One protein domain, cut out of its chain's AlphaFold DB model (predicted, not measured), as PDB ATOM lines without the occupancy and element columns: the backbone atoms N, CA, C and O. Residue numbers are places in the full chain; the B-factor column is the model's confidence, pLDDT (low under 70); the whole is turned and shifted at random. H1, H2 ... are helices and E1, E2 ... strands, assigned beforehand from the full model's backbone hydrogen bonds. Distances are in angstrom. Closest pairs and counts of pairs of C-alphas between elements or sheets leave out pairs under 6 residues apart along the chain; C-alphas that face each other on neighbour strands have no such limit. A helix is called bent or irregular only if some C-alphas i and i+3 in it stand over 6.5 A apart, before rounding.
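What this domain is: This is residues 18 to 93 of the 95 residues of an uncharacterized protein of Hydrogenibacillus schlegelii (UniProt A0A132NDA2). The domain is a small wall of four strands, made of two hairpins side by side, E1 with E2 and E3 with E4, with the short helix H2 packed slantwise over one face. H1 and H3 run side by side beyond one end of the strands, and H3 also meets H2. The printed part has 76 residues, with three named helices and four named strands in the order E1 E2 H1 H2 E3 E4 H3. The sheet runs E2 E1 E4 E3, all antiparallel, and the class is mixed, helices and strands. The whole is compact and rounded, with a radius of gyration of the C-alphas of 11.8 A and spans of 34 by 26 by 22 A.

How they stand to each other: E1, residues 18 to 20, and E2, residues 25 to 28, form a hairpin, with N 18 and O 27 within hydrogen-bond range at 2.9 A. On the other side of E1 is E4, residues 71 to 76, antiparallel to it at 160 degrees, with N 72 and O 19 at 2.8 A. E4 and E3, residues 63 to 68, form the second hairpin, with N 66 and O 73 at 2.9 A. H2, residues 50 to 57, is on the sheet at a height of 8.9 A, over E1 and E4. On the local plane its line stands at 44 degrees to E1, slantwise to the strands. The closest C-alphas of H2 and E1 are those of Ile 50 and Ala 19, 7.0 A apart. H3, residues 79 to 93, only grazes the sheet, with its residues 79 to 86. It touches H2 with residues 86 to 90 alone, closest at the C-alphas of Leu 89 and Leu 56, 6.9 A apart. Their lines stand at a steep tilt of 69.5 degrees, only just short of about perpendicular, and run opposite ways. H1, residues 32 to 44, is not on the sheet. It touches H3, closest at the C-alphas of Val 36 and Trp 83, 6.1 A apart, with a shallow tilt of 26 degrees, the same way. H1 and H2 are only just apart, at 8.5 A. Every O i to N i+4 pair is within hydrogen-bond range in H2, against 7 of 9 in H1 and 10 of 11 in H3.

Where its parts are: E1 begins at C-alpha 18, (120.194, 155.178, 127.299), and is 7.1 A long; E2 is 10.7 A. H1 is 19.5 A long and only just irregular: C-alphas 33 and 36 are 6.6 A apart. H2 is 10.6 A long and begins at C-alpha 50, (116.048, 150.207, 134.709). E3 is 16.2 A and E4 16.9 A long. H3 is 21.2 A long and ends at C-alpha 93, (102.544, 156.155, 140.931).

The domain as a whole: The C-alphas farthest apart are those of Glu 43 and Gly 69, 34.6 A. The printed part has no cut, and the six links between the named elements are tight. The mean pLDDT of the printed part is 95.2, and no printed residue is under 70.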
ATOM      1  N   GLU A  18     120.428 156.403 128.056       97.81
ATOM      2  CA  GLU A  18     120.194 155.178 127.299       97.81
ATOM      3  C   GLU A  18     120.097 153.966 128.221       97.81
ATOM      4  O   GLU A  18     120.760 153.896 129.258       97.81
ATOM      5  N   ALA A  19     119.290 152.990 127.823       98.44
ATOM      6  CA  ALA A  19     119.086 151.774 128.590       98.44
ATOM      7  C   ALA A  19     118.833 150.568 127.692       98.44
ATOM      8  O   ALA A  19     118.064 150.619 126.736       98.44
ATOM      9  N   ASN A  20     119.435 149.441 128.048       98.38
ATOM     10  CA  ASN A  20     119.099 148.132 127.518       98.38
ATOM     11  C   ASN A  20     118.614 147.263 128.679       98.38
ATOM     12  O   ASN A  20     119.408 146.702 129.435       98.38
ATOM     13  N   VAL A  21     117.290 147.171 128.816       97.69
ATOM     14  CA  VAL A  21     116.631 146.443 129.911       97.69
ATOM     15  C   VAL A  21     117.007 144.959 129.892       97.69
ATOM     16  O   VAL A  21     117.277 144.382 130.940       97.69
ATOM     17  N   ALA A  22     117.081 144.343 128.707       97.19
ATOM     18  CA  ALA A  22     117.403 142.921 128.566       97.19
ATOM     19  C   ALA A  22     118.861 142.604 128.941       97.19
ATOM     20  O   ALA A  22     119.137 141.545 129.499       97.19
ATOM     21  N   ALA A  23     119.786 143.520 128.646       97.19
ATOM     22  CA  ALA A  23     121.194 143.406 129.017       97.19
ATOM     23  C   ALA A  23     121.488 143.907 130.443       97.19
ATOM     24  O   ALA A  23     122.588 143.682 130.944       97.19
ATOM     25  N   GLY A  24     120.533 144.581 131.096       97.62
ATOM     26  CA  GLY A  24     120.705 145.153 132.432       97.62
ATOM     27  C   GLY A  24     121.695 146.319 132.478       97.62
ATOM     28  O   GLY A  24     122.359 146.512 133.493       97.62
ATOM     29  N   THR A  25     121.832 147.071 131.383       97.94
ATOM     30  CA  THR A  25     122.784 148.188 131.279       97.94
ATOM     31  C   THR A  25     122.058 149.508 131.078       97.94
ATOM     32  O   THR A  25     121.144 149.580 130.258       97.94
ATOM     33  N   GLU A  26     122.506 150.562 131.750       97.94
ATOM     34  CA  GLU A  26     122.011 151.925 131.560       97.94
ATOM     35  C   GLU A  26     123.155 152.940 131.652       97.94
ATOM     36  O   GLU A  26     124.187 152.672 132.277       97.94
ATOM     37  N   HIS A  27     122.979 154.101 131.030       97.38
ATOM     38  CA  HIS A  27     123.935 155.194 131.112       97.38
ATOM     39  C   HIS A  27     123.238 156.551 131.016       97.38
ATOM     40  O   HIS A  27     122.518 156.821 130.056       97.38
ATOM     41  N   PHE A  28     123.497 157.414 132.001       96.25
ATOM     42  CA  PHE A  28     123.187 158.840 131.937       96.25
ATOM     43  C   PHE A  28     124.409 159.572 131.379       96.25
ATOM     44  O   PHE A  28     125.478 159.548 131.985       96.25
ATOM     45  N   TYR A  29     124.249 160.195 130.216       93.31
ATOM     46  CA  TYR A  29     125.270 161.037 129.587       93.31
ATOM     47  C   TYR A  29     125.318 162.448 130.174       93.31
ATOM     48  O   TYR A  29     126.290 163.171 129.952       93.31
ATOM     49  N   ASP A  30     124.254 162.835 130.868       91.00
ATOM     50  CA  ASP A  30     124.090 164.121 131.518       91.00
ATOM     51  C   ASP A  30     123.594 163.859 132.946       91.00
ATOM     52  O   ASP A  30     122.523 163.274 133.142       91.00
ATOM     53  N   GLU A  31     124.436 164.189 133.928       89.50
ATOM     54  CA  GLU A  31     124.197 163.864 135.338       89.50
ATOM     55  C   GLU A  31     123.012 164.646 135.905       89.50
ATOM     56  O   GLU A  31     122.288 164.099 136.731       89.50
ATOM     57  N   ASP A  32     122.714 165.833 135.373       93.81
ATOM     58  CA  ASP A  32     121.594 166.653 135.839       93.81
ATOM     59  C   ASP A  32     120.243 165.929 135.629       93.81
ATOM     60  O   ASP A  32     119.297 166.059 136.407       93.81
ATOM     61  N   TYR A  33     120.137 165.079 134.600       94.19
ATOM     62  CA  TYR A  33     118.934 164.266 134.363       94.19
ATOM     63  C   TYR A  33     118.798 163.090 135.340       94.19
ATOM     64  O   TYR A  33     117.719 162.493 135.439       94.19
ATOM     65  N   ARG A  34     119.874 162.730 136.044       95.50
ATOM     66  CA  ARG A  34     119.880 161.658 137.042       95.50
ATOM     67  C   ARG A  34     119.321 162.127 138.384       95.50
ATOM     68  O   ARG A  34     118.725 161.310 139.083       95.50
ATOM     69  N   ASP A  35     119.484 163.402 138.717       94.62
ATOM     70  CA  ASP A  35     119.200 163.937 140.054       94.62
ATOM     71  C   ASP A  35     117.745 163.735 140.489       94.62
ATOM     72  O   ASP A  35     117.511 163.262 141.598       94.62
ATOM     73  N   VAL A  36     116.771 163.915 139.585       93.88
ATOM     74  CA  VAL A  36     115.345 163.662 139.885       93.88
ATOM     75  C   VAL A  36     115.087 162.240 140.399       93.88
ATOM     76  O   VAL A  36     114.252 162.029 141.274       93.88
ATOM     77  N   TRP A  37     115.833 161.249 139.902       95.81
ATOM     78  CA  TRP A  37     115.716 159.869 140.371       95.81
ATOM     79  C   TRP A  37     116.344 159.696 141.747       95.81
ATOM     80  O   TRP A  37     115.809 158.963 142.567       95.81
ATOM     81  N   VAL A  38     117.477 160.352 142.006       95.44
ATOM     82  CA  VAL A  38     118.151 160.292 143.310       95.44
ATOM     83  C   VAL A  38     117.260 160.894 144.392       95.44
ATOM     84  O   VAL A  38     117.072 160.266 145.435       95.44
ATOM     85  N   ASP A  39     116.679 162.058 144.114       94.12
ATOM     86  CA  ASP A  39     115.772 162.749 145.024       94.12
ATOM     87  C   ASP A  39     114.500 161.923 145.254       94.12
ATOM     88  O   ASP A  39     114.120 161.670 146.396       94.12
ATOM     89  N   ALA A  40     113.903 161.377 144.189       94.00
ATOM     90  CA  ALA A  40     112.743 160.498 144.304       94.00
ATOM     91  C   ALA A  40     113.023 159.238 145.144       94.00
ATOM     92  O   ALA A  40     112.188 158.842 145.958       94.00
ATOM     93  N   GLU A  41     114.184 158.593 144.985       95.75
ATOM     94  CA  GLU A  41     114.564 157.432 145.803       95.75
ATOM     95  C   GLU A  41     114.781 157.809 147.278       95.75
ATOM     96  O   GLU A  41     114.508 157.000 148.169       95.75
ATOM     97  N   ALA A  42     115.276 159.021 147.549       93.94
ATOM     98  CA  ALA A  42     115.472 159.523 148.906       93.94
ATOM     99  C   ALA A  42     114.138 159.816 149.611       93.94
ATOM    100  O   ALA A  42     113.973 159.431 150.768       93.94
ATOM    101  N   GLU A  43     113.193 160.441 148.908       92.56
ATOM    102  CA  GLU A  43     111.892 160.835 149.463       92.56
ATOM    103  C   GLU A  43     110.922 159.650 149.590       92.56
ATOM    104  O   GLU A  43     110.247 159.496 150.608       92.56
ATOM    105  N   THR A  44     110.869 158.768 148.588       89.50
ATOM    106  CA  THR A  44     109.916 157.638 148.577       89.50
ATOM    107  C   THR A  44     110.456 156.378 149.257       89.50
ATOM    108  O   THR A  44     109.690 155.489 149.631       89.50
ATOM    109  N   GLY A  45     111.782 156.246 149.386       91.88
ATOM    110  CA  GLY A  45     112.444 155.008 149.805       91.88
ATOM    111  C   GLY A  45     112.370 153.869 148.777       91.88
ATOM    112  O   GLY A  45     112.915 152.787 149.027       91.88
ATOM    113  N   HIS A  46     111.724 154.087 147.627       93.81
ATOM    114  CA  HIS A  46     111.708 153.152 146.504       93.81
ATOM    115  C   HIS A  46     113.054 153.181 145.780       93.81
ATOM    116  O   HIS A  46     113.725 154.207 145.747       93.81
ATOM    117  N   ARG A  47     113.474 152.058 145.195       95.75
ATOM    118  CA  ARG A  47     114.678 151.989 144.351       95.75
ATOM    119  C   ARG A  47     114.249 151.645 142.941       95.75
ATOM    120  O   ARG A  47     113.826 150.517 142.700       95.75
ATOM    121  N   PHE A  48     114.393 152.593 142.020       96.31
ATOM    122  CA  PHE A  48     113.934 152.385 140.655       96.31
ATOM    123  C   PHE A  48     114.851 151.405 139.925       96.31
ATOM    124  O   PHE A  48     116.082 151.511 139.923       96.31
ATOM    125  N   THR A  49     114.233 150.440 139.268       97.62
ATOM    126  CA  THR A  49     114.870 149.551 138.307       97.62
ATOM    127  C   THR A  49     115.005 150.243 136.949       97.62
ATOM    128  O   THR A  49     114.289 151.195 136.637       97.62
ATOM    129  N   ILE A  50     115.891 149.724 136.093       98.12
ATOM    130  CA  ILE A  50     116.048 150.207 134.709       98.12
ATOM    131  C   ILE A  50     114.705 150.160 133.962       98.12
ATOM    132  O   ILE A  50     114.373 151.083 133.223       98.12
ATOM    133  N   ALA A  51     113.918 149.098 134.169       98.06
ATOM    134  CA  ALA A  51     112.619 148.935 133.521       98.06
ATOM    135  C   ALA A  51     111.629 150.036 133.933       98.06
ATOM    136  O   ALA A  51     111.014 150.642 133.062       98.06
ATOM    137  N   GLU A  52     111.531 150.346 135.229       97.50
ATOM    138  CA  GLU A  52     110.637 151.400 135.725       97.50
ATOM    139  C   GLU A  52     111.039 152.780 135.199       97.50
ATOM    140  O   GLU A  52     110.175 153.527 134.740       97.50
ATOM    141  N   ARG A  53     112.342 153.105 135.188       97.62
ATOM    142  CA  ARG A  53     112.819 154.369 134.599       97.62
ATOM    143  C   ARG A  53     112.435 154.455 133.126       97.62
ATOM    144  O   ARG A  53     111.846 155.440 132.699       97.62
ATOM    145  N   VAL A  54     112.704 153.402 132.355       98.00
ATOM    146  CA  VAL A  54     112.346 153.324 130.931       98.00
ATOM    147  C   VAL A  54     110.840 153.494 130.706       98.00
ATOM    148  O   VAL A  54     110.442 154.198 129.780       98.00
ATOM    149  N   GLU A  55     109.995 152.867 131.523       97.56
ATOM    150  CA  GLU A  55     108.536 152.968 131.402       97.56
ATOM    151  C   GLU A  55     108.007 154.365 131.738       97.56
ATOM    152  O   GLU A  55     107.128 154.862 131.032       97.56
ATOM    153  N   LEU A  56     108.541 155.011 132.775       96.88
ATOM    154  CA  LEU A  56     108.185 156.383 133.147       96.88
ATOM    155  C   LEU A  56     108.650 157.385 132.082       96.88
ATOM    156  O   LEU A  56     107.871 158.220 131.632       96.88
ATOM    157  N   LEU A  57     109.881 157.245 131.587       97.19
ATOM    158  CA  LEU A  57     110.421 158.108 130.534       97.19
ATOM    159  C   LEU A  57     109.646 157.996 129.213       97.19
ATOM    160  O   LEU A  57     109.554 158.971 128.478       97.19
ATOM    161  N   LYS A  58     109.067 156.828 128.908       96.88
ATOM    162  CA  LYS A  58     108.177 156.640 127.745       96.88
ATOM    163  C   LYS A  58     106.811 157.318 127.912       96.88
ATOM    164  O   LYS A  58     106.119 157.505 126.913       96.88
ATOM    165  N   GLN A  59     106.411 157.641 129.142       96.31
ATOM    166  CA  GLN A  59     105.167 158.360 129.444       96.31
ATOM    167  C   GLN A  59     105.354 159.882 129.427       96.31
ATOM    168  O   GLN A  59     104.377 160.597 129.213       96.31
ATOM    169  N   SER A  60     106.585 160.368 129.615       95.56
ATOM    170  CA  SER A  60     106.903 161.795 129.576       95.56
ATOM    171  C   SER A  60     106.765 162.373 128.162       95.56
ATOM    172  O   SER A  60     107.283 161.839 127.182       95.56
ATOM    173  N   GLN A  61     106.062 163.497 128.062       93.94
ATOM    174  CA  GLN A  61     105.820 164.279 126.856       93.94
ATOM    175  C   GLN A  61     107.008 165.178 126.498       93.94
ATOM    176  O   GLN A  61     107.233 165.462 125.319       93.94
ATOM    177  N   SER A  62     107.766 165.638 127.497       93.44
ATOM    178  CA  SER A  62     108.996 166.418 127.309       93.44
ATOM    179  C   SER A  62     110.168 165.565 126.802       93.44
ATOM    180  O   SER A  62     111.135 166.100 126.245       93.44
ATOM    181  N   VAL A  63     110.058 164.238 126.915       95.81
ATOM    182  CA  VAL A  63     111.066 163.271 126.482       95.81
ATOM    183  C   VAL A  63     110.738 162.686 125.108       95.81
ATOM    184  O   VAL A  63     109.663 162.163 124.832       95.81
ATOM    185  N   ILE A  64     111.727 162.719 124.221       95.69
ATOM    186  CA  ILE A  64     111.708 161.995 122.953       95.69
ATOM    187  C   ILE A  64     112.369 160.638 123.176       95.69
ATOM    188  O   ILE A  64     113.538 160.563 123.556       95.69
ATOM    189  N   HIS A  65     111.636 159.571 122.870       96.38
ATOM    190  CA  HIS A  65     112.112 158.192 122.935       96.38
ATOM    191  C   HIS A  65     112.419 157.639 121.537       96.38
ATOM    192  O   HIS A  65     111.647 157.806 120.591       96.38
ATOM    193  N   PHE A  66     113.552 156.951 121.411       95.56
ATOM    194  CA  PHE A  66     113.936 156.203 120.219       95.56
ATOM    195  C   PHE A  66     114.459 154.819 120.608       95.56
ATOM    196  O   PHE A  66     115.318 154.705 121.475       95.56
ATOM    197  N   HIS A  67     113.983 153.764 119.946       96.31
ATOM    198  CA  HIS A  67     114.440 152.394 120.185       96.31
ATOM    199  C   HIS A  67     115.224 151.862 118.984       96.31
ATOM    200  O   HIS A  67     114.709 151.841 117.864       96.31
ATOM    201  N   ALA A  68     116.448 151.383 119.212       95.25
ATOM    202  CA  ALA A  68     117.269 150.766 118.175       95.25
ATOM    203  C   ALA A  68     118.190 149.688 118.745       95.25
ATOM    204  O   ALA A  68     118.884 149.899 119.735       95.25
ATOM    205  N   GLY A  69     118.222 148.525 118.090       94.88
ATOM    206  CA  GLY A  69     119.149 147.446 118.445       94.88
ATOM    207  C   GLY A  69     118.970 146.888 119.863       94.88
ATOM    208  O   GLY A  69     119.935 146.394 120.432       94.88
ATOM    209  N   GLY A  70     117.765 146.975 120.439       95.44
ATOM    210  CA  GLY A  70     117.492 146.542 121.814       95.44
ATOM    211  C   GLY A  70     117.796 147.595 122.884       95.44
ATOM    212  O   GLY A  70     117.557 147.333 124.059       95.44
ATOM    213  N   THR A  71     118.274 148.776 122.492       97.81
ATOM    214  CA  THR A  71     118.555 149.896 123.393       97.81
ATOM    215  C   THR A  71     117.512 150.998 123.204       97.81
ATOM    216  O   THR A  71     117.186 151.382 122.078       97.81
ATOM    217  N   ASP A  72     116.977 151.490 124.317       98.38
ATOM    218  CA  ASP A  72     116.139 152.679 124.402       98.38
ATOM    219  C   ASP A  72     117.026 153.914 124.614       98.38
ATOM    220  O   ASP A  72     117.877 153.925 125.500       98.38
ATOM    221  N   TYR A  73     116.822 154.948 123.803       97.50
ATOM    222  CA  TYR A  73     117.532 156.224 123.846       97.50
ATOM    223  C   TYR A  73     116.540 157.346 124.137       97.50
ATOM    224  O   TYR A  73     115.490 157.428 123.492       97.50
ATOM    225  N   PHE A  74     116.891 158.229 125.067       97.19
ATOM    226  CA  PHE A  74     116.020 159.297 125.540       97.19
ATOM    227  C   PHE A  74     116.687 160.659 125.385       97.19
ATOM    228  O   PHE A  74     117.860 160.854 125.719       97.19
ATOM    229  N   PHE A  75     115.926 161.611 124.854       95.75
ATOM    230  CA  PHE A  75     116.372 162.969 124.569       95.75
ATOM    231  C   PHE A  75     115.382 163.955 125.182       95.75
ATOM    232  O   PHE A  75     114.178 163.773 125.044       95.75
ATOM    233  N   SER A  76     115.871 165.030 125.789       93.12
ATOM    234  CA  SER A  76     115.049 166.153 126.234       93.12
ATOM    235  C   SER A  76     115.733 167.451 125.837       93.12
ATOM    236  O   SER A  76     116.959 167.547 125.828       93.12
ATOM    237  N   LYS A  77     114.938 168.441 125.434       85.19
ATOM    238  CA  LYS A  77     115.431 169.777 125.066       85.19
ATOM    239  C   LYS A  77     115.454 170.741 126.248       85.19
ATOM    240  O   LYS A  77     116.093 171.783 126.131       85.19
ATOM    241  N   ASN A  78     114.744 170.412 127.323       91.25
ATOM    242  CA  ASN A  78     114.596 171.245 128.501       91.25
ATOM    243  C   ASN A  78     114.651 170.360 129.752       91.25
ATOM    244  O   ASN A  78     113.827 169.464 129.922       91.25
ATOM    245  N   LEU A  79     115.646 170.618 130.596       92.31
ATOM    246  CA  LEU A  79     115.851 169.903 131.851       92.31
ATOM    247  C   LEU A  79     114.727 170.191 132.857       92.31
ATOM    248  O   LEU A  79     114.293 169.286 133.555       92.31
ATOM    249  N   GLU A  80     114.232 171.429 132.892       94.50
ATOM    250  CA  GLU A  80     113.201 171.860 133.839       94.50
ATOM    251  C   GLU A  80     111.864 171.163 133.558       94.50
ATOM    252  O   GLU A  80     111.297 170.546 134.456       94.50
ATOM    253  N   ASP A  81     111.408 171.174 132.298       95.00
ATOM    254  CA  ASP A  81     110.177 170.476 131.893       95.00
ATOM    255  C   ASP A  81     110.267 168.971 132.204       95.00
ATOM    256  O   ASP A  81     109.302 168.369 132.671       95.00
ATOM    257  N   TYR A  82     111.445 168.380 131.978       95.69
ATOM    258  CA  TYR A  82     111.724 166.984 132.305       95.69
ATOM    259  C   TYR A  82     111.613 166.711 133.808       95.69
ATOM    260  O   TYR A  82     110.954 165.749 134.197       95.69
ATOM    261  N   TRP A  83     112.242 167.529 134.656       95.19
ATOM    262  CA  TRP A  83     112.216 167.326 136.104       95.19
ATOM    263  C   TRP A  83     110.802 167.388 136.661       95.19
ATOM    264  O   TRP A  83     110.417 166.481 137.394       95.19
ATOM    265  N   PHE A  84     110.026 168.408 136.283       94.69
ATOM    266  CA  PHE A  84     108.650 168.542 136.755       94.69
ATOM    267  C   PHE A  84     107.784 167.367 136.313       94.69
ATOM    268  O   PHE A  84     107.122 166.746 137.135       94.69
ATOM    269  N   GLU A  85     107.835 167.006 135.032       96.00
ATOM    270  CA  GLU A  85     106.985 165.937 134.521       96.00
ATOM    271  C   GLU A  85     107.353 164.561 135.090       96.00
ATOM    272  O   GLU A  85     106.472 163.750 135.374       96.00
ATOM    273  N   ILE A  86     108.645 164.273 135.268       95.88
ATOM    274  CA  ILE A  86     109.071 163.008 135.873       95.88
ATOM    275  C   ILE A  86     108.735 162.962 137.359       95.88
ATOM    276  O   ILE A  86     108.303 161.906 137.821       95.88
ATOM    277  N   ALA A  87     108.883 164.068 138.091       94.06
ATOM    278  CA  ALA A  87     108.450 164.146 139.481       94.06
ATOM    279  C   ALA A  87     106.945 163.863 139.602       94.06
ATOM    280  O   ALA A  87     106.572 162.948 140.333       94.06
ATOM    281  N   ASP A  88     106.107 164.526 138.797       94.44
ATOM    282  CA  ASP A  88     104.654 164.303 138.773       94.44
ATOM    283  C   ASP A  88     104.308 162.831 138.466       94.44
ATOM    284  O   ASP A  88     103.514 162.202 139.163       94.44
ATOM    285  N   LEU A  89     104.951 162.232 137.453       95.56
ATOM    286  CA  LEU A  89     104.729 160.825 137.080       95.56
ATOM    287  C   LEU A  89     105.162 159.826 138.165       95.56
ATOM    288  O   LEU A  89     104.632 158.707 138.215       95.56
ATOM    289  N   ILE A  90     106.163 160.184 138.971       94.31
ATOM    290  CA  ILE A  90     106.617 159.391 140.114       94.31
ATOM    291  C   ILE A  90     105.630 159.539 141.270       94.31
ATOM    292  O   ILE A  90     105.200 158.521 141.812       94.31
ATOM    293  N   GLU A  91     105.240 160.764 141.619       91.50
ATOM    294  CA  GLU A  91     104.264 161.032 142.678       91.50
ATOM    295  C   GLU A  91     102.944 160.306 142.399       91.50
ATOM    296  O   GLU A  91     102.496 159.525 143.231       91.50
ATOM    297  N   ASP A  92     102.399 160.418 141.185       91.19
ATOM    298  CA  ASP A  92     101.153 159.750 140.781       91.19
ATOM    299  C   ASP A  92     101.181 158.217 140.934       91.19
ATOM    300  O   ASP A  92     100.132 157.564 140.993       91.19
ATOM    301  N   ARG A  93     102.374 157.612 140.928       90.31
ATOM    302  CA  ARG A  93     102.544 156.155 140.931       90.31
ATOM    303  C   ARG A  93     103.032 155.592 142.261       90.31
ATOM    304  O   ARG A  93     102.779 154.413 142.521       90.31
TER     305      ARG A  93